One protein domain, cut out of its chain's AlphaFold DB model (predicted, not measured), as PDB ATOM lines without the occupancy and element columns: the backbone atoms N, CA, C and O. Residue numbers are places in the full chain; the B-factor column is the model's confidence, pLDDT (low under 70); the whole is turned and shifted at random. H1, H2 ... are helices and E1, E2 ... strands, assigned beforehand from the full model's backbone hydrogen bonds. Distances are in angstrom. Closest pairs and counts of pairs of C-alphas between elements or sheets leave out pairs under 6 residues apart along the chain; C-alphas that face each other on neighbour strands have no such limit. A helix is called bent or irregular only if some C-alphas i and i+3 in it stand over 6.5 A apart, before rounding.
ATOM      1  N   ILE A   5     173.371 159.094 140.204       97.25
ATOM      2  CA  ILE A   5     172.771 158.127 139.287       97.25
ATOM      3  C   ILE A   5     171.874 158.886 138.311       97.25
ATOM      4  O   ILE A   5     171.066 159.724 138.716       97.25
ATOM      5  N   TYR A   6     172.011 158.573 137.029       97.62
ATOM      6  CA  TYR A   6     171.232 159.171 135.957       97.62
ATOM      7  C   TYR A   6     170.632 158.088 135.070       97.62
ATOM      8  O   TYR A   6     171.319 157.139 134.691       97.62
ATOM      9  N   TYR A   7     169.366 158.261 134.701       98.00
ATOM     10  CA  TYR A   7     168.743 157.527 133.609       98.00
ATOM     11  C   TYR A   7     168.965 158.264 132.286       98.00
ATOM     12  O   TYR A   7     168.870 159.492 132.231       98.00
ATOM     13  N   ILE A   8     169.252 157.500 131.235       97.00
ATOM     14  CA  ILE A   8     169.526 157.976 129.880       97.00
ATOM     15  C   ILE A   8     168.448 157.395 128.948       97.00
ATOM     16  O   ILE A   8     168.609 156.260 128.485       97.00
ATOM     17  N   PRO A   9     167.352 158.129 128.664       95.75
ATOM     18  CA  PRO A   9     166.214 157.596 127.910       95.75
ATOM     19  C   PRO A   9     166.579 157.091 126.511       95.75
ATOM     20  O   PRO A   9     166.136 156.023 126.106       95.75
ATOM     21  N   GLU A  10     167.432 157.828 125.793       93.81
ATOM     22  CA  GLU A  10     167.822 157.511 124.411       93.81
ATOM     23  C   GLU A  10     168.521 156.150 124.277       93.81
ATOM     24  O   GLU A  10     168.441 155.496 123.236       93.81
ATOM     25  N   HIS A  11     169.211 155.715 125.328       93.00
ATOM     26  CA  HIS A  11     169.982 154.473 125.331       93.00
ATOM     27  C   HIS A  11     169.366 153.402 126.225       93.00
ATOM     28  O   HIS A  11     169.936 152.320 126.338       93.00
ATOM     29  N   GLU A  12     168.236 153.701 126.878       95.94
ATOM     30  CA  GLU A  12     167.690 152.880 127.960       95.94
ATOM     31  C   GLU A  12     168.812 152.501 128.953       95.94
ATOM     32  O   GLU A  12     169.000 151.338 129.303       95.94
ATOM     33  N   GLY A  13     169.633 153.482 129.336       96.94
ATOM     34  CA  GLY A  13     170.872 153.262 130.084       96.94
ATOM     35  C   GLY A  13     170.847 153.881 131.476       96.94
ATOM     36  O   GLY A  13     170.166 154.879 131.711       96.94
ATOM     37  N   ILE A  14     171.630 153.315 132.389       97.62
ATOM     38  CA  ILE A  14     171.911 153.895 133.705       97.62
ATOM     39  C   ILE A  14     173.375 154.317 133.760       97.62
ATOM     40  O   ILE A  14     174.264 153.515 133.485       97.62
ATOM     41  N   LEU A  15     173.639 155.558 134.153       97.38
ATOM     42  CA  LEU A  15     174.983 156.044 134.448       97.38
ATOM     43  C   LEU A  15     175.119 156.312 135.941       97.38
ATOM     44  O   LEU A  15     174.364 157.095 136.512       97.38
ATOM     45  N   ILE A  16     176.140 155.722 136.546       97.31
ATOM     46  CA  ILE A  16     176.563 155.976 137.917       97.31
ATOM     47  C   ILE A  16     177.919 156.670 137.860       97.31
ATOM     48  O   ILE A  16     178.891 156.094 137.373       97.31
ATOM     49  N   THR A  17     177.999 157.912 138.336       97.06
ATOM     50  CA  THR A  17     179.222 158.714 138.213       97.06
ATOM     51  C   THR A  17     179.452 159.650 139.387       97.06
ATOM     52  O   THR A  17     178.521 160.252 139.921       97.06
ATOM     53  N   SER A  18     180.715 159.819 139.774       95.94
ATOM     54  CA  SER A  18     181.128 160.844 140.742       95.94
ATOM     55  C   SER A  18     181.516 162.176 140.085       95.94
ATOM     56  O   SER A  18     181.888 163.121 140.782       95.94
ATOM     57  N   ASN A  19     181.443 162.271 138.751       94.25
ATOM     58  CA  ASN A  19     181.959 163.415 138.003       94.25
ATOM     59  C   ASN A  19     181.102 163.777 136.778       94.25
ATOM     60  O   ASN A  19     181.591 163.904 135.655       94.25
ATOM     61  N   PHE A  20     179.805 163.985 137.003       94.88
ATOM     62  CA  PHE A  20     178.887 164.410 135.943       94.88
ATOM     63  C   PHE A  20     179.273 165.763 135.317       94.88
ATOM     64  O   PHE A  20     179.048 165.987 134.132       94.88
ATOM     65  N   ALA A  21     179.918 166.650 136.084       93.44
ATOM     66  CA  ALA A  21     180.379 167.947 135.590       93.44
ATOM     67  C   ALA A  21     181.357 167.818 134.409       93.44
ATOM     68  O   ALA A  21     181.305 168.608 133.467       93.44
ATOM     69  N   GLU A  22     182.237 166.816 134.436       92.94
ATOM     70  CA  GLU A  22     183.139 166.553 133.318       92.94
ATOM     71  C   GLU A  22     182.388 166.024 132.093       92.94
ATOM     72  O   GLU A  22     182.643 166.487 130.983       92.94
ATOM     73  N   ILE A  23     181.421 165.127 132.288       92.62
ATOM     74  CA  ILE A  23     180.577 164.597 131.208       92.62
ATOM     75  C   ILE A  23     179.808 165.735 130.525       92.62
ATOM     76  O   ILE A  23     179.868 165.872 129.302       92.62
ATOM     77  N   GLN A  24     179.172 166.608 131.313       93.69
ATOM     78  CA  GLN A  24     178.465 167.786 130.811       93.69
ATOM     79  C   GLN A  24     179.398 168.705 130.016       93.69
ATOM     80  O   GLN A  24     179.071 169.099 128.899       93.69
ATOM     81  N   LYS A  25     180.600 168.974 130.537       94.81
ATOM     82  CA  LYS A  25     181.609 169.773 129.833       94.81
ATOM     83  C   LYS A  25     181.949 169.183 128.460       94.81
ATOM     84  O   LYS A  25     182.061 169.935 127.494       94.81
ATOM     85  N   TRP A  26     182.130 167.866 128.347       93.31
ATOM     86  CA  TRP A  26     182.438 167.225 127.062       93.31
ATOM     87  C   TRP A  26     181.273 167.291 126.065       93.31
ATOM     88  O   TRP A  26     181.519 167.437 124.864       93.31
ATOM     89  N   MET A  27     180.025 167.249 126.543       93.75
ATOM     90  CA  MET A  27     178.841 167.493 125.707       93.75
ATOM     91  C   MET A  27     178.745 168.951 125.248       93.75
ATOM     92  O   MET A  27     178.463 169.222 124.081       93.75
ATOM     93  N   ASP A  28     179.018 169.906 126.138       94.81
ATOM     94  CA  ASP A  28     178.961 171.338 125.826       94.81
ATOM     95  C   ASP A  28     180.027 171.745 124.799       94.81
ATOM     96  O   ASP A  28     179.786 172.605 123.953       94.81
ATOM     97  N   LEU A  29     181.189 171.081 124.832       95.44
ATOM     98  CA  LEU A  29     182.266 171.241 123.850       95.44
ATOM     99  C   LEU A  29     181.986 170.545 122.505       95.44
ATOM    100  O   LEU A  29     182.787 170.684 121.582       95.44
ATOM    101  N   GLY A  30     180.891 169.786 122.382       92.12
ATOM    102  CA  GLY A  30     180.543 169.043 121.165       92.12
ATOM    103  C   GLY A  30     181.464 167.858 120.870       92.12
ATOM    104  O   GLY A  30     181.489 167.369 119.744       92.12
ATOM    105  N   VAL A  31     182.236 167.407 121.863       90.81
ATOM    106  CA  VAL A  31     183.083 166.211 121.746       90.81
ATOM    107  C   VAL A  31     182.228 164.955 121.866       90.81
ATOM    108  O   VAL A  31     182.402 164.018 121.092       90.81
ATOM    109  N   ASN A  32     181.274 164.969 122.800       88.25
ATOM    110  CA  ASN A  32     180.266 163.927 122.959       88.25
ATOM    111  C   ASN A  32     178.907 164.412 122.428       88.25
ATOM    112  O   ASN A  32     178.626 165.615 122.492       88.25
ATOM    113  N   PRO A  33     178.050 163.504 121.919       89.31
ATOM    114  CA  PRO A  33     176.685 163.859 121.549       89.31
ATOM    115  C   PRO A  33     175.931 164.409 122.762       89.31
ATOM    116  O   PRO A  33     176.177 164.003 123.898       89.31
ATOM    117  N   LYS A  34     175.009 165.344 122.520       91.06
ATOM    118  CA  LYS A  34     174.119 165.845 123.569       91.06
ATOM    119  C   LYS A  34     173.060 164.795 123.862       91.06
ATOM    120  O   LYS A  34     172.293 164.461 122.966       91.06
ATOM    121  N   VAL A  35     173.014 164.347 125.109       93.19
ATOM    122  CA  VAL A  35     172.056 163.351 125.590       93.19
ATOM    123  C   VAL A  35     171.372 163.884 126.847       93.19
ATOM    124  O   VAL A  35     171.965 164.644 127.617       93.19
ATOM    125  N   GLU A  36     170.106 163.524 127.040       94.88
ATOM    126  CA  GLU A  36     169.368 163.841 128.260       94.88
ATOM    127  C   GLU A  36     169.775 162.904 129.408       94.88
ATOM    128  O   GLU A  36     169.820 161.685 129.246       94.88
ATOM    129  N   TYR A  37     170.027 163.489 130.582       96.69
ATOM    130  CA  TYR A  37     170.319 162.766 131.818       96.69
ATOM    131  C   TYR A  37     169.290 163.143 132.874       96.69
ATOM    132  O   TYR A  37     169.253 164.283 133.337       96.69
ATOM    133  N   ILE A  38     168.474 162.174 133.275       97.31
ATOM    134  CA  ILE A  38     167.441 162.357 134.292       97.31
ATOM    135  C   ILE A  38     168.015 161.879 135.629       97.31
ATOM    136  O   ILE A  38     168.295 160.685 135.756       97.31
ATOM    137  N   PRO A  39     168.224 162.760 136.625       97.38
ATOM    138  CA  PRO A  39     168.702 162.345 137.939       97.38
ATOM    139  C   PRO A  39     167.692 161.412 138.606       97.38
ATOM    140  O   PRO A  39     166.499 161.715 138.657       97.38
ATOM    141  N   ILE A  40     168.177 160.297 139.141       96.81
ATOM    142  CA  ILE A  40     167.360 159.309 139.850       96.81
ATOM    143  C   ILE A  40     168.084 158.824 141.109       96.81
ATOM    144  O   ILE A  40     169.281 159.054 141.287       96.81
ATOM    145  N   SER A  41     167.369 158.121 141.983       94.06
ATOM    146  CA  SER A  41     167.968 157.360 143.082       94.06
ATOM    147  C   SER A  41     168.018 155.864 142.767       94.06
ATOM    148  O   SER A  41     167.321 155.370 141.882       94.06
ATOM    149  N   ILE A  42     168.802 155.111 143.544       91.06
ATOM    150  CA  ILE A  42     168.883 153.649 143.405       91.06
ATOM    151  C   ILE A  42     167.509 152.980 143.585       91.06
ATOM    152  O   ILE A  42     167.182 152.022 142.894       91.06
ATOM    153  N   SER A  43     166.666 153.539 144.462       90.88
ATOM    154  CA  SER A  43     165.305 153.060 144.718       90.88
ATOM    155  C   SER A  43     164.322 153.348 143.585       90.88
ATOM    156  O   SER A  43     163.218 152.809 143.593       90.88
ATOM    157  N   ASP A  44     164.696 154.188 142.619       92.31
ATOM    158  CA  ASP A  44     163.852 154.504 141.469       92.31
ATOM    159  C   ASP A  44     164.093 153.568 140.282       92.31
ATOM    160  O   ASP A  44     163.328 153.630 139.324       92.31
ATOM    161  N   LEU A  45     165.116 152.703 140.312       91.81
ATOM    162  CA  LEU A  45     165.497 151.873 139.160       91.81
ATOM    163  C   LEU A  45     164.342 151.024 138.622       91.81
ATOM    164  O   LEU A  45     164.159 150.938 137.412       91.81
ATOM    165  N   ASN A  46     163.511 150.471 139.505       91.38
ATOM    166  CA  ASN A  46     162.353 149.660 139.127       91.38
ATOM    167  C   ASN A  46     161.253 150.435 138.373       91.38
ATOM    168  O   ASN A  46     160.337 149.818 137.831       91.38
ATOM    169  N   LYS A  47     161.318 151.772 138.338       94.38
ATOM    170  CA  LYS A  47     160.389 152.633 137.591       94.38
ATOM    171  C   LYS A  47     160.797 152.798 136.128       94.38
ATOM    172  O   LYS A  47     160.002 153.309 135.341       94.38
ATOM    173  N   TYR A  48     162.013 152.391 135.763       94.19
ATOM    174  CA  TYR A  48     162.575 152.587 134.434       94.19
ATOM    175  C   TYR A  48     162.820 151.254 133.735       94.19
ATOM    176  O   TYR A  48     163.181 150.256 134.351       94.19
ATOM    177  N   THR A  49     162.655 151.256 132.415       93.50
ATOM    178  CA  THR A  49     163.177 150.182 131.568       93.50
ATOM    179  C   THR A  49     164.585 150.567 131.142       93.50
ATOM    180  O   THR A  49     164.784 151.633 130.552       93.50
ATOM    181  N   PHE A  50     165.553 149.715 131.465       95.62
ATOM    182  CA  PHE A  50     166.942 149.889 131.077       95.62
ATOM    183  C   PHE A  50     167.562 148.561 130.641       95.62
ATOM    184  O   PHE A  50     167.150 147.488 131.082       95.62
ATOM    185  N   LYS A  51     168.552 148.655 129.757       96.44
ATOM    186  CA  LYS A  51     169.312 147.544 129.179       96.44
ATOM    187  C   LYS A  51     170.770 147.561 129.614       96.44
ATOM    188  O   LYS A  51     171.360 146.498 129.763       96.44
ATOM    189  N   GLY A  52     171.341 148.742 129.831       96.88
ATOM    190  CA  GLY A  52     172.758 148.907 130.145       96.88
ATOM    191  C   GLY A  52     172.997 149.659 131.447       96.88
ATOM    192  O   GLY A  52     172.178 150.484 131.866       96.88
ATOM    193  N   ILE A  53     174.142 149.403 132.076       97.31
ATOM    194  CA  ILE A  53     174.623 150.186 133.219       97.31
ATOM    195  C   ILE A  53     176.110 150.515 133.088       97.31
ATOM    196  O   ILE A  53     176.943 149.650 132.821       97.31
ATOM    197  N   GLY A  54     176.450 151.782 133.300       97.12
ATOM    198  CA  GLY A  54     177.813 152.290 133.273       97.12
ATOM    199  C   GLY A  54     178.240 152.904 134.597       97.12
ATOM    200  O   GLY A  54     177.490 153.643 135.229       97.12
ATOM    201  N   PHE A  55     179.477 152.619 134.992       97.19
ATOM    202  CA  PHE A  55     180.130 153.160 136.177       97.19
ATOM    203  C   PHE A  55     181.314 154.017 135.745       97.19
ATOM    204  O   PHE A  55     182.274 153.502 135.173       97.19
ATOM    205  N   GLU A  56     181.286 155.310 136.045       96.38
ATOM    206  CA  GLU A  56     182.366 156.233 135.717       96.38
ATOM    207  C   GLU A  56     182.939 156.883 136.976       96.38
ATOM    208  O   GLU A  56     182.238 157.555 137.730       96.38
ATOM    209  N   LYS A  57     184.242 156.687 137.216       96.00
ATOM    210  CA  LYS A  57     184.940 157.212 138.405       96.00
ATOM    211  C   LYS A  57     184.252 156.807 139.715       96.00
ATOM    212  O   LYS A  57     184.197 157.583 140.670       96.00
ATOM    213  N   VAL A  58     183.715 155.591 139.765       95.06
ATOM    214  CA  VAL A  58     183.021 155.062 140.943       95.06
ATOM    215  C   VAL A  58     184.041 154.443 141.899       95.06
ATOM    216  O   VAL A  58     184.934 153.694 141.490       95.06
ATOM    217  N   SER A  59     183.924 154.779 143.187       94.12
ATOM    218  CA  SER A  59     184.758 154.194 144.237       94.12
ATOM    219  C   SER A  59     184.295 152.777 144.571       94.12
ATOM    220  O   SER A  59     183.108 152.458 144.476       94.12
ATOM    221  N   ASN A  60     185.221 151.931 145.030       95.81
ATOM    222  CA  ASN A  60     184.849 150.598 145.496       95.81
ATOM    223  C   ASN A  60     183.816 150.662 146.629       95.81
ATOM    224  O   ASN A  60     182.875 149.888 146.617       95.81
ATOM    225  N   GLU A  61     183.960 151.591 147.579       95.56
ATOM    226  CA  GLU A  61     183.030 151.746 148.706       95.56
ATOM    227  C   GLU A  61     181.586 151.963 148.239       95.56
ATOM    228  O   GLU A  61     180.685 151.254 148.681       95.56
ATOM    229  N   TYR A  62     181.377 152.883 147.293       94.81
ATOM    230  CA  TYR A  62     180.049 153.127 146.740       94.81
ATOM    231  C   TYR A  62     179.545 151.929 145.932       94.81
ATOM    232  O   TYR A  62     178.396 151.528 146.064       94.81
ATOM    233  N   PHE A  63     180.404 151.308 145.122       95.88
ATOM    234  CA  PHE A  63     180.012 150.109 144.385       95.88
ATOM    235  C   PHE A  63     179.572 148.977 145.329       95.88
ATOM    236  O   PHE A  63     178.542 148.348 145.092       95.88
ATOM    237  N   GLN A  64     180.298 148.749 146.431       95.81
ATOM    238  CA  GLN A  64     179.937 147.732 147.421       95.81
ATOM    239  C   GLN A  64     178.594 148.022 148.106       95.81
ATOM    240  O   GLN A  64     177.909 147.067 148.460       95.81
ATOM    241  N   SER A  65     178.198 149.289 148.278       94.69
ATOM    242  CA  SER A  65     176.925 149.635 148.929       94.69
ATOM    243  C   SER A  65     175.694 149.389 148.055       94.69
ATOM    244  O   SER A  65     174.591 149.292 148.586       94.69
ATOM    245  N   ILE A  66     175.872 149.256 146.736       93.62
ATOM    246  CA  ILE A  66     174.772 149.020 145.788       93.62
ATOM    247  C   ILE A  66     174.856 147.670 145.071       93.62
ATOM    248  O   ILE A  66     173.928 147.307 144.365       93.62
ATOM    249  N   LYS A  67     175.936 146.894 145.224       93.31
ATOM    250  CA  LYS A  67     176.184 145.709 144.380       93.31
ATOM    251  C   LYS A  67     175.074 144.653 144.373       93.31
ATOM    252  O   LYS A  67     174.939 143.927 143.390       93.31
ATOM    253  N   GLU A  68     174.305 144.547 145.456       90.31
ATOM    254  CA  GLU A  68     173.272 143.518 145.618       90.31
ATOM    255  C   GLU A  68     172.125 143.688 144.617       90.31
ATOM    256  O   GLU A  68     171.619 142.692 144.091       90.31
ATOM    257  N   ILE A  69     171.798 144.936 144.261       87.25
ATOM    258  CA  ILE A  69     170.697 145.231 143.340       87.25
ATOM    259  C   ILE A  69     170.938 144.646 141.946       87.25
ATOM    260  O   ILE A  69     169.992 144.309 141.247       87.25
ATOM    261  N   PHE A  70     172.195 144.458 141.529       83.62
ATOM    262  CA  PHE A  70     172.517 143.972 140.183       83.62
ATOM    263  C   PHE A  70     172.131 142.512 139.961       83.62
ATOM    264  O   PHE A  70     172.002 142.087 138.817       83.62
ATOM    265  N   SER A  71     171.919 141.750 141.036       85.19
ATOM    266  CA  SER A  71     171.449 140.368 140.940       85.19
ATOM    267  C   SER A  71     169.981 140.253 140.501       85.19
ATOM    268  O   SER A  71     169.568 139.181 140.050       85.19
ATOM    269  N   GLU A  72     169.218 141.348 140.593       90.12
ATOM    270  CA  GLU A  72     167.792 141.425 140.249       90.12
ATOM    271  C   GLU A  72     167.544 141.744 138.768       90.12
ATOM    272  O   GLU A  72     166.430 141.558 138.276       90.12
ATOM    273  N   TYR A  73     168.571 142.198 138.044       94.12
ATOM    274  CA  TYR A  73     168.442 142.688 136.674       94.12
ATOM    275  C   TYR A  73     169.259 141.861 135.687       94.12
ATOM    276  O   TYR A  73     170.294 141.276 136.014       94.12
ATOM    277  N   LYS A  74     168.783 141.860 134.440       96.06
ATOM    278  CA  LYS A  74     169.507 141.353 133.282       96.06
ATOM    279  C   LYS A  74     169.927 142.525 132.405       96.06
ATOM    280  O   LYS A  74     169.095 143.355 132.055       96.06
ATOM    281  N   PHE A  75     171.198 142.546 132.035       96.94
ATOM    282  CA  PHE A  75     171.820 143.616 131.275       96.94
ATOM    283  C   PHE A  75     172.222 143.138 129.877       96.94
ATOM    284  O   PHE A  75     172.788 142.055 129.698       96.94
ATOM    285  N   ASP A  76     171.991 143.981 128.879       97.94
ATOM    286  CA  ASP A  76     172.667 143.861 127.595       97.94
ATOM    287  C   ASP A  76     174.149 144.197 127.760       97.94
ATOM    288  O   ASP A  76     174.992 143.450 127.255       97.94
ATOM    289  N   ASP A  77     174.467 145.246 128.527       97.94
ATOM    290  CA  ASP A  77     175.839 145.641 128.822       97.94
ATOM    291  C   ASP A  77     176.065 146.184 130.244       97.94
ATOM    292  O   ASP A  77     175.202 146.802 130.866       97.94
ATOM    293  N   VAL A  78     177.268 145.934 130.763       98.06
ATOM    294  CA  VAL A  78     177.786 146.525 132.004       98.06
ATOM    295  C   VAL A  78     179.154 147.120 131.700       98.06
ATOM    296  O   VAL A  78     180.036 146.414 131.204       98.06
ATOM    297  N   SER A  79     179.362 148.399 132.013       98.00
ATOM    298  CA  SER A  79     180.602 149.109 131.696       98.00
ATOM    299  C   SER A  79     181.249 149.783 132.903       98.00
ATOM    300  O   SER A  79     180.573 150.356 133.746       98.00
ATOM    301  N   PHE A  80     182.579 149.755 132.980       97.88
ATOM    302  CA  PHE A  80     183.333 150.461 134.018       97.88
ATOM    303  C   PHE A  80     184.432 151.321 133.415       97.88
ATOM    304  O   PHE A  80     185.336 150.792 132.772       97.88
ATOM    305  N   HIS A  81     184.425 152.620 133.693       96.56
ATOM    306  CA  HIS A  81     185.401 153.603 133.234       96.56
ATOM    307  C   HIS A  81     186.051 154.317 134.422       96.56
ATOM    308  O   HIS A  81     185.368 154.718 135.366       96.56
ATOM    309  N   GLU A  82     187.379 154.439 134.408       96.00
ATOM    310  CA  GLU A  82     188.184 155.075 135.461       96.00
ATOM    311  C   GLU A  82     187.804 154.628 136.887       96.00
ATOM    312  O   GLU A  82     187.873 155.402 137.840       96.00
ATOM    313  N   SER A  83     187.392 153.367 137.036       96.00
ATOM    314  CA  SER A  83     186.839 152.828 138.282       96.00
ATOM    315  C   SER A  83     187.729 151.719 138.838       96.00
ATOM    316  O   SER A  83     188.295 150.912 138.098       96.00
ATOM    317  N   THR A  84     187.864 151.674 140.162       95.31
ATOM    318  CA  THR A  84     188.541 150.579 140.872       95.31
ATOM    319  C   THR A  84     187.518 149.906 141.764       95.31
ATOM    320  O   THR A  84     187.120 150.491 142.771       95.31
ATOM    321  N   VAL A  85     187.081 148.707 141.378       95.56
ATOM    322  CA  VAL A  85     186.014 147.977 142.073       95.56
ATOM    323  C   VAL A  85     186.378 146.510 142.263       95.56
ATOM    324  O   VAL A  85     187.055 145.899 141.434       95.56
ATOM    325  N   ASP A  86     185.914 145.952 143.374       96.06
ATOM    326  CA  ASP A  86     186.034 144.540 143.709       96.06
ATOM    327  C   ASP A  86     184.744 143.788 143.354       96.06
ATOM    328  O   ASP A  86     183.661 144.110 143.845       96.06
ATOM    329  N   LEU A  87     184.875 142.763 142.511       95.56
ATOM    330  CA  LEU A  87     183.767 141.913 142.073       95.56
ATOM    331  C   LEU A  87     183.674 140.593 142.852       95.56
ATOM    332  O   LEU A  87     182.942 139.705 142.428       95.56
ATOM    333  N   SER A  88     184.409 140.405 143.953       89.56
ATOM    334  CA  SER A  88     184.581 139.090 144.599       89.56
ATOM    335  C   SER A  88     183.279 138.347 144.940       89.56
ATOM    336  O   SER A  88     183.284 137.116 144.858       89.56
ATOM    337  N   ASP A  89     182.176 139.067 145.173       89.94
ATOM    338  CA  ASP A  89     180.844 138.524 145.488       89.94
ATOM    339  C   ASP A  89     179.729 139.118 144.611       89.94
ATOM    340  O   ASP A  89     178.594 139.289 145.049       89.94
ATOM    341  N   VAL A  90     180.057 139.492 143.374       94.62
ATOM    342  CA  VAL A  90     179.088 140.046 142.421       94.62
ATOM    343  C   VAL A  90     178.843 139.057 141.300       94.62
ATOM    344  O   VAL A  90     179.795 138.510 140.739       94.62
ATOM    345  N   ILE A  91     177.569 138.857 140.961       95.12
ATOM    346  CA  ILE A  91     177.139 138.064 139.811       95.12
ATOM    347  C   ILE A  91     176.276 138.951 138.918       95.12
ATOM    348  O   ILE A  91     175.176 139.336 139.302       95.12
ATOM    349  N   PHE A  92     176.765 139.228 137.714       96.50
ATOM    350  CA  PHE A  92     176.020 139.920 136.675       96.50
ATOM    351  C   PHE A  92     175.334 138.911 135.746       96.50
ATOM    352  O   PHE A  92     175.972 138.008 135.194       96.50
ATOM    353  N   ASP A  93     174.034 139.091 135.516       97.44
ATOM    354  CA  ASP A  93     173.383 138.548 134.325       97.44
ATOM    355  C   ASP A  93     173.565 139.555 133.186       97.44
ATOM    356  O   ASP A  93     172.789 140.493 133.049       97.44
ATOM    357  N   VAL A  94     174.657 139.422 132.432       98.00
ATOM    358  CA  VAL A  94     175.058 140.391 131.406       98.00
ATOM    359  C   VAL A  94     175.541 139.688 130.149       98.00
ATOM    360  O   VAL A  94     176.265 138.701 130.257       98.00
ATOM    361  N   ARG A  95     175.183 140.215 128.973       98.56
ATOM    362  CA  ARG A  95     175.681 139.723 127.677       98.56
ATOM    363  C   ARG A  95     177.048 140.304 127.309       98.56
ATOM    364  O   ARG A  95     177.917 139.567 126.839       98.56
ATOM    365  N   HIS A  96     177.252 141.602 127.525       98.75
ATOM    366  CA  HIS A  96     178.464 142.329 127.141       98.75
ATOM    367  C   HIS A  96     179.112 143.055 128.325       98.75
ATOM    368  O   HIS A  96     178.500 143.906 128.960       98.75
ATOM    369  N   PHE A  97     180.380 142.766 128.617       98.50
ATOM    370  CA  PHE A  97     181.127 143.489 129.647       98.50
ATOM    371  C   PHE A  97     182.155 144.442 129.031       98.50
ATOM    372  O   PHE A  97     183.011 144.025 128.247       98.50
ATOM    373  N   VAL A  98     182.101 145.722 129.397       98.56
ATOM    374  CA  VAL A  98     182.965 146.771 128.842       98.56
ATOM    375  C   VAL A  98     183.917 147.311 129.906       98.56
ATOM    376  O   VAL A  98     183.527 147.842 130.943       98.56
ATOM    377  N   ILE A  99     185.207 147.225 129.616       97.88
ATOM    378  CA  ILE A  99     186.294 147.670 130.479       97.88
ATOM    379  C   ILE A  99     186.875 148.934 129.859       97.88
ATOM    380  O   ILE A  99     187.604 148.904 128.866       97.88
ATOM    381  N   GLY A 100     186.490 150.058 130.444       95.44
ATOM    382  CA  GLY A 100     186.910 151.401 130.090       95.44
ATOM    383  C   GLY A 100     188.351 151.730 130.476       95.44
ATOM    384  O   GLY A 100     189.095 150.911 131.022       95.44
ATOM    385  N   ASP A 101     188.747 152.965 130.170       93.19
ATOM    386  CA  ASP A 101     190.097 153.461 130.423       93.19
ATOM    387  C   ASP A 101     190.410 153.455 131.926       93.19
ATOM    388  O   ASP A 101     189.565 153.788 132.753       93.19
ATOM    389  N   LYS A 102     191.637 153.060 132.283       94.81
ATOM    390  CA  LYS A 102     192.180 153.045 133.658       94.81
ATOM    391  C   LYS A 102     191.363 152.246 134.679       94.81
ATOM    392  O   LYS A 102     191.590 152.401 135.882       94.81
ATOM    393  N   SER A 103     190.474 151.369 134.228       95.94
ATOM    394  CA  SER A 103     189.710 150.508 135.121       95.94
ATOM    395  C   SER A 103     190.606 149.440 135.758       95.94
ATOM    396  O   SER A 103     191.455 148.815 135.108       95.94
ATOM    397  N   ASN A 104     190.426 149.242 137.062       96.19
ATOM    398  CA  ASN A 104     191.126 148.242 137.859       96.19
ATOM    399  C   ASN A 104     190.103 147.279 138.457       96.19
ATOM    400  O   ASN A 104     189.539 147.536 139.520       96.19
ATOM    401  N   ILE A 105     189.828 146.213 137.709       95.88
ATOM    402  CA  ILE A 105     188.761 145.260 137.998       95.88
ATOM    403  C   ILE A 105     189.276 143.868 137.683       95.88
ATOM    404  O   ILE A 105     189.731 143.604 136.568       95.88
ATOM    405  N   ASN A 106     189.209 142.982 138.671       97.19
ATOM    406  CA  ASN A 106     189.508 141.578 138.453       97.19
ATOM    407  C   ASN A 106     188.254 140.854 137.973       97.19
ATOM    408  O   ASN A 106     187.180 141.030 138.541       97.19
ATOM    409  N   LEU A 107     188.409 140.030 136.942       96.81
ATOM    410  CA  LEU A 107     187.319 139.290 136.321       96.81
ATOM    411  C   LEU A 107     187.487 137.806 136.592       96.81
ATOM    412  O   LEU A 107     188.586 137.265 136.472       96.81
ATOM    413  N   SER A 108     186.391 137.137 136.909       97.25
ATOM    414  CA  SER A 108     186.323 135.686 136.998       97.25
ATOM    415  C   SER A 108     185.025 135.203 136.370       97.25
ATOM    416  O   SER A 108     184.016 135.895 136.428       97.25
ATOM    417  N   GLU A 109     185.022 133.998 135.807       96.88
ATOM    418  CA  GLU A 109     183.834 133.363 135.232       96.88
ATOM    419  C   GLU A 109     182.654 133.339 136.209       96.88
ATOM    420  O   GLU A 109     181.525 133.599 135.812       96.88
ATOM    421  N   LYS A 110     182.921 133.160 137.512       96.25
ATOM    422  CA  LYS A 110     181.885 133.192 138.558       96.25
ATOM    423  C   LYS A 110     181.121 134.520 138.644       96.25
ATOM    424  O   LYS A 110     180.061 134.558 139.257       96.25
ATOM    425  N   ASN A 111     181.667 135.602 138.086       96.38
ATOM    426  CA  ASN A 111     181.027 136.913 138.102       96.38
ATOM    427  C   ASN A 111     179.909 137.050 137.067       96.38
ATOM    428  O   ASN A 111     179.247 138.085 137.048       96.38
ATOM    429  N   PHE A 112     179.690 136.048 136.212       97.19
ATOM    430  CA  PHE A 112     178.845 136.191 135.035       97.19
ATOM    431  C   PHE A 112     177.931 134.983 134.810       97.19
ATOM    432  O   PHE A 112     178.368 133.842 134.924       97.19
ATOM    433  N   LYS A 113     176.665 135.228 134.434       95.94
ATOM    434  CA  LYS A 113     175.722 134.170 134.011       95.94
ATOM    435  C   LYS A 113     175.673 133.966 132.492       95.94
ATOM    436  O   LYS A 113     175.736 132.830 132.040       95.94
ATOM    437  N   ASN A 114     175.561 135.048 131.716       97.00
ATOM    438  CA  ASN A 114     175.288 135.012 130.269       97.00
ATOM    439  C   ASN A 114     176.314 135.809 129.437       97.00
ATOM    440  O   ASN A 114     175.979 136.338 128.380       97.00
ATOM    441  N   LEU A 115     177.560 135.917 129.912       98.50
ATOM    442  CA  LEU A 115     178.580 136.746 129.267       98.50
ATOM    443  C   LEU A 115     179.040 136.138 127.938       98.50
ATOM    444  O   LEU A 115     179.630 135.059 127.918       98.50
ATOM    445  N   GLU A 116     178.839 136.867 126.846       98.62
ATOM    446  CA  GLU A 116     179.199 136.459 125.484       98.62
ATOM    447  C   GLU A 116     180.319 137.320 124.889       98.62
ATOM    448  O   GLU A 116     181.143 136.816 124.120       98.62
ATOM    449  N   GLU A 117     180.362 138.604 125.254       98.75
ATOM    450  CA  GLU A 117     181.286 139.593 124.699       98.75
ATOM    451  C   GLU A 117     182.042 140.333 125.806       98.75
ATOM    452  O   GLU A 117     181.452 140.746 126.805       98.75
ATOM    453  N   VAL A 118     183.345 140.558 125.608       98.69
ATOM    454  CA  VAL A 118     184.126 141.489 126.439       98.69
ATOM    455  C   VAL A 118     184.834 142.512 125.561       98.69
ATOM    456  O   VAL A 118     185.549 142.161 124.620       98.69
ATOM    457  N   THR A 119     184.679 143.791 125.903       98.62
ATOM    458  CA  THR A 119     185.389 144.896 125.254       98.62
ATOM    459  C   THR A 119     186.373 145.537 126.215       98.62
ATOM    460  O   THR A 119     185.994 145.967 127.296       98.62
ATOM    461  N   PHE A 120     187.619 145.693 125.788       97.62
ATOM    462  CA  PHE A 120     188.609 146.545 126.436       97.62
ATOM    463  C   PHE A 120     188.743 147.825 125.614       97.62
ATOM    464  O   PHE A 120     189.292 147.791 124.516       97.62
ATOM    465  N   LEU A 121     188.254 148.958 126.126       96.19
ATOM    466  CA  LEU A 121     188.383 150.258 125.450       96.19
ATOM    467  C   LEU A 121     189.819 150.791 125.478       96.19
ATOM    468  O   LEU A 121     190.169 151.637 124.665       96.19
ATOM    469  N   SER A 122     190.652 150.311 126.402       94.56
ATOM    470  CA  SER A 122     192.080 150.622 126.448       94.56
ATOM    471  C   SER A 122     192.828 149.525 127.201       94.56
ATOM    472  O   SER A 122     192.984 149.569 128.424       94.56
ATOM    473  N   LEU A 123     193.319 148.512 126.479       92.81
ATOM    474  CA  LEU A 123     194.099 147.442 127.118       92.81
ATOM    475  C   LEU A 123     195.404 147.983 127.734       92.81
ATOM    476  O   LEU A 123     195.888 147.480 128.753       92.81
ATOM    477  N   LYS A 124     195.932 149.075 127.162       92.12
ATOM    478  CA  LYS A 124     197.095 149.800 127.678       92.12
ATOM    479  C   LYS A 124     196.950 150.232 129.134       92.12
ATOM    480  O   LYS A 124     197.925 150.143 129.885       92.12
ATOM    481  N   THR A 125     195.776 150.713 129.527       94.50
ATOM    482  CA  THR A 125     195.543 151.291 130.859       94.50
ATOM    483  C   THR A 125     194.782 150.359 131.793       94.50
ATOM    484  O   THR A 125     194.668 150.677 132.977       94.50
ATOM    485  N   PHE A 126     194.328 149.199 131.311       94.38
ATOM    486  CA  PHE A 126     193.751 148.156 132.149       94.38
ATOM    487  C   PHE A 126     194.763 147.664 133.200       94.38
ATOM    488  O   PHE A 126     195.884 147.240 132.875       94.38
ATOM    489  N   LYS A 127     194.356 147.737 134.473       92.75
ATOM    490  CA  LYS A 127     195.182 147.383 135.645       92.75
ATOM    491  C   LYS A 127     194.733 146.110 136.364       92.75
ATOM    492  O   LYS A 127     195.473 145.620 137.213       92.75
ATOM    493  N   GLY A 128     193.550 145.600 136.032       94.31
ATOM    494  CA  GLY A 128     193.010 144.385 136.629       94.31
ATOM    495  C   GLY A 128     193.627 143.105 136.068       94.31
ATOM    496  O   GLY A 128     194.596 143.124 135.302       94.31
ATOM    497  N   LYS A 129     193.045 141.968 136.453       95.62
ATOM    498  CA  LYS A 129     193.439 140.629 135.998       95.62
ATOM    499  C   LYS A 129     192.223 139.800 135.617       95.62
ATOM    500  O   LYS A 129     191.177 139.899 136.250       95.62
ATOM    501  N   ILE A 130     192.396 138.916 134.643       96.56
ATOM    502  CA  ILE A 130     191.458 137.819 134.418       96.56
ATOM    503  C   ILE A 130     191.938 136.636 135.268       96.56
ATOM    504  O   ILE A 130     193.024 136.106 135.052       96.56
ATOM    505  N   LEU A 131     191.167 136.277 136.293       97.12
ATOM    506  CA  LEU A 131     191.543 135.295 137.315       97.12
ATOM    507  C   LEU A 131     191.262 133.850 136.885       97.12
ATOM    508  O   LEU A 131     191.930 132.930 137.348       97.12
ATOM    509  N   THR A 132     190.272 133.646 136.018       97.19
ATOM    510  CA  THR A 132     189.839 132.332 135.522       97.19
ATOM    511  C   THR A 132     189.555 132.402 134.023       97.19
ATOM    512  O   THR A 132     189.397 133.487 133.468       97.19
ATOM    513  N   LYS A 133     189.531 131.258 133.330       97.12
ATOM    514  CA  LYS A 133     189.129 131.228 131.916       97.12
ATOM    515  C   LYS A 133     187.650 131.597 131.800       97.12
ATOM    516  O   LYS A 133     186.843 131.094 132.567       97.12
ATOM    517  N   LEU A 134     187.309 132.448 130.839       97.62
ATOM    518  CA  LEU A 134     185.943 132.894 130.574       97.62
ATOM    519  C   LEU A 134     185.386 132.074 129.405       97.62
ATOM    520  O   LEU A 134     185.514 132.464 128.245       97.62
ATOM    521  N   ASN A 135     184.832 130.890 129.693       96.19
ATOM    522  CA  ASN A 135     184.494 129.906 128.658       96.19
ATOM    523  C   ASN A 135     183.243 130.272 127.852       96.19
ATOM    524  O   ASN A 135     183.075 129.776 126.740       96.19
ATOM    525  N   SER A 136     182.361 131.109 128.396       96.94
ATOM    526  CA  SER A 136     181.150 131.566 127.708       96.94
ATOM    527  C   SER A 136     181.431 132.638 126.647       96.94
ATOM    528  O   SER A 136     180.656 132.801 125.702       96.94
ATOM    529  N   VAL A 137     182.562 133.339 126.770       98.56
ATOM    530  CA  VAL A 137     182.915 134.461 125.901       98.56
ATOM    531  C   VAL A 137     183.321 133.957 124.523       98.56
ATOM    532  O   VAL A 137     184.279 133.200 124.359       98.56
ATOM    533  N   ASN A 138     182.590 134.423 123.516       98.38
ATOM    534  CA  ASN A 138     182.794 134.066 122.119       98.38
ATOM    535  C   ASN A 138     183.265 135.251 121.263       98.38
ATOM    536  O   ASN A 138     183.716 135.024 120.135       98.38
TER     537      ASN A 138
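What this domain is: This is residues 5 to 138 of the 220 residues of an uncharacterized protein of Chryseobacterium nematophagum (UniProt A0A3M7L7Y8). One twisted sheet of seven strands runs the length of the domain, and from E4 on the chain is wound in stacked turns: E4, E5, E6 and E7, side by side and parallel, form one wall, and H3, residues 84 to 92 and residues 104 to 111 run back opposite them. At the other end of the sheet the hairpin of E1 and E2 has E3 beside it, with H2 over E1 and H1 grazing the sheet. The printed part has 134 residues, with three named helices and seven named strands in the order E1 E2 H1 E3 H2 E4 H3 E5 E6 E7; the sheet, mixed, runs E3 E1 E2 E4 E5 E6 E7. The class is mixed, helices and strands, with 64 residues, under half, in named elements. It is compact, with a radius of gyration of the C-alphas of 14.5 A and spans of 41 by 35 by 29 A.

How they stand to each other: E1, residues 5 to 8, and E2, residues 13 to 17, form an antiparallel hairpin, with N 6 and O 15 2.8 A apart. H1, residues 20 to 28, is only just on the sheet, with 5 pairs of C-alphas within 10 A, and only grazes it with residues 20 to 23. Edge strand E3, residues 38 to 40, is antiparallel to E1 (N 7 to O 38, 2.9 A). E2, H1 and E3 form a split strand-helix-strand unit, two strands running the same way with E1 between them, its crossover right-handed. H2, residues 42 to 47, is 8.2 A in height over the sheet and only just over E1, on which 3 of its C-alphas fall; it runs along the strands, at 15 degrees to E1 on the local plane. E4, residues 52 to 56, is parallel to E2 (N 16 to O 54, 2.8 A); E3, H2 and E4 form another right-handed split unit, with E1 and E2 between the strands. H3, residues 60 to 72, only grazes the sheet with residues 62 to 72; it is close to H2 but not clearly touching, the closest C-alphas, of Ile 42 and Ile 66, being 7.9 A apart. E5, residues 74 to 81, bends by 56 degrees at residue 77 and is parallel to E4 (N 55 to O 79, 2.8 A); E4, H3 and E5 form an unsplit, right-handed strand-helix-strand unit. E6, residues 93 to 99, is parallel to E5 (N 98 to O 78, 2.8 A), and edge strand E7, residues 117 to 120, to E6 (N 99 to O 119, 2.8 A). Every O i to N i+4 pair is within hydrogen-bond range in H1, but 0 of 2 in H2 and 4 of 9 in H3, where 2 of 3 and 8 of 10 O i to N i+3 pairs are.

Where its parts are: E1 begins at C-alpha 5 (172.771, 158.127, 139.287). H1 is 12.3 A long; H3, from C-alpha 60 (184.849, 150.598, 145.496), and E5 are each 20.1 A, and E6 is 16.3 A. H2 and H3 are irregular: C-alphas 43 and 46 are 7.2 A apart, C-alphas 65 and 68 7.9 A. E7 ends at C-alpha 120 (188.609, 146.545, 126.436).

The domain as a whole: The C-alphas of Asp 28 and Asn 135, the two farthest apart, are 41.9 A apart. The links E5 to E6 and E6 to E7 are long; residues 84 to 85 pair in parallel with residues 104 to 105. Residues 121 to 138 hold no named element. The printed part has no cut, its mean pLDDT is 95.2, and no printed residue is under 70.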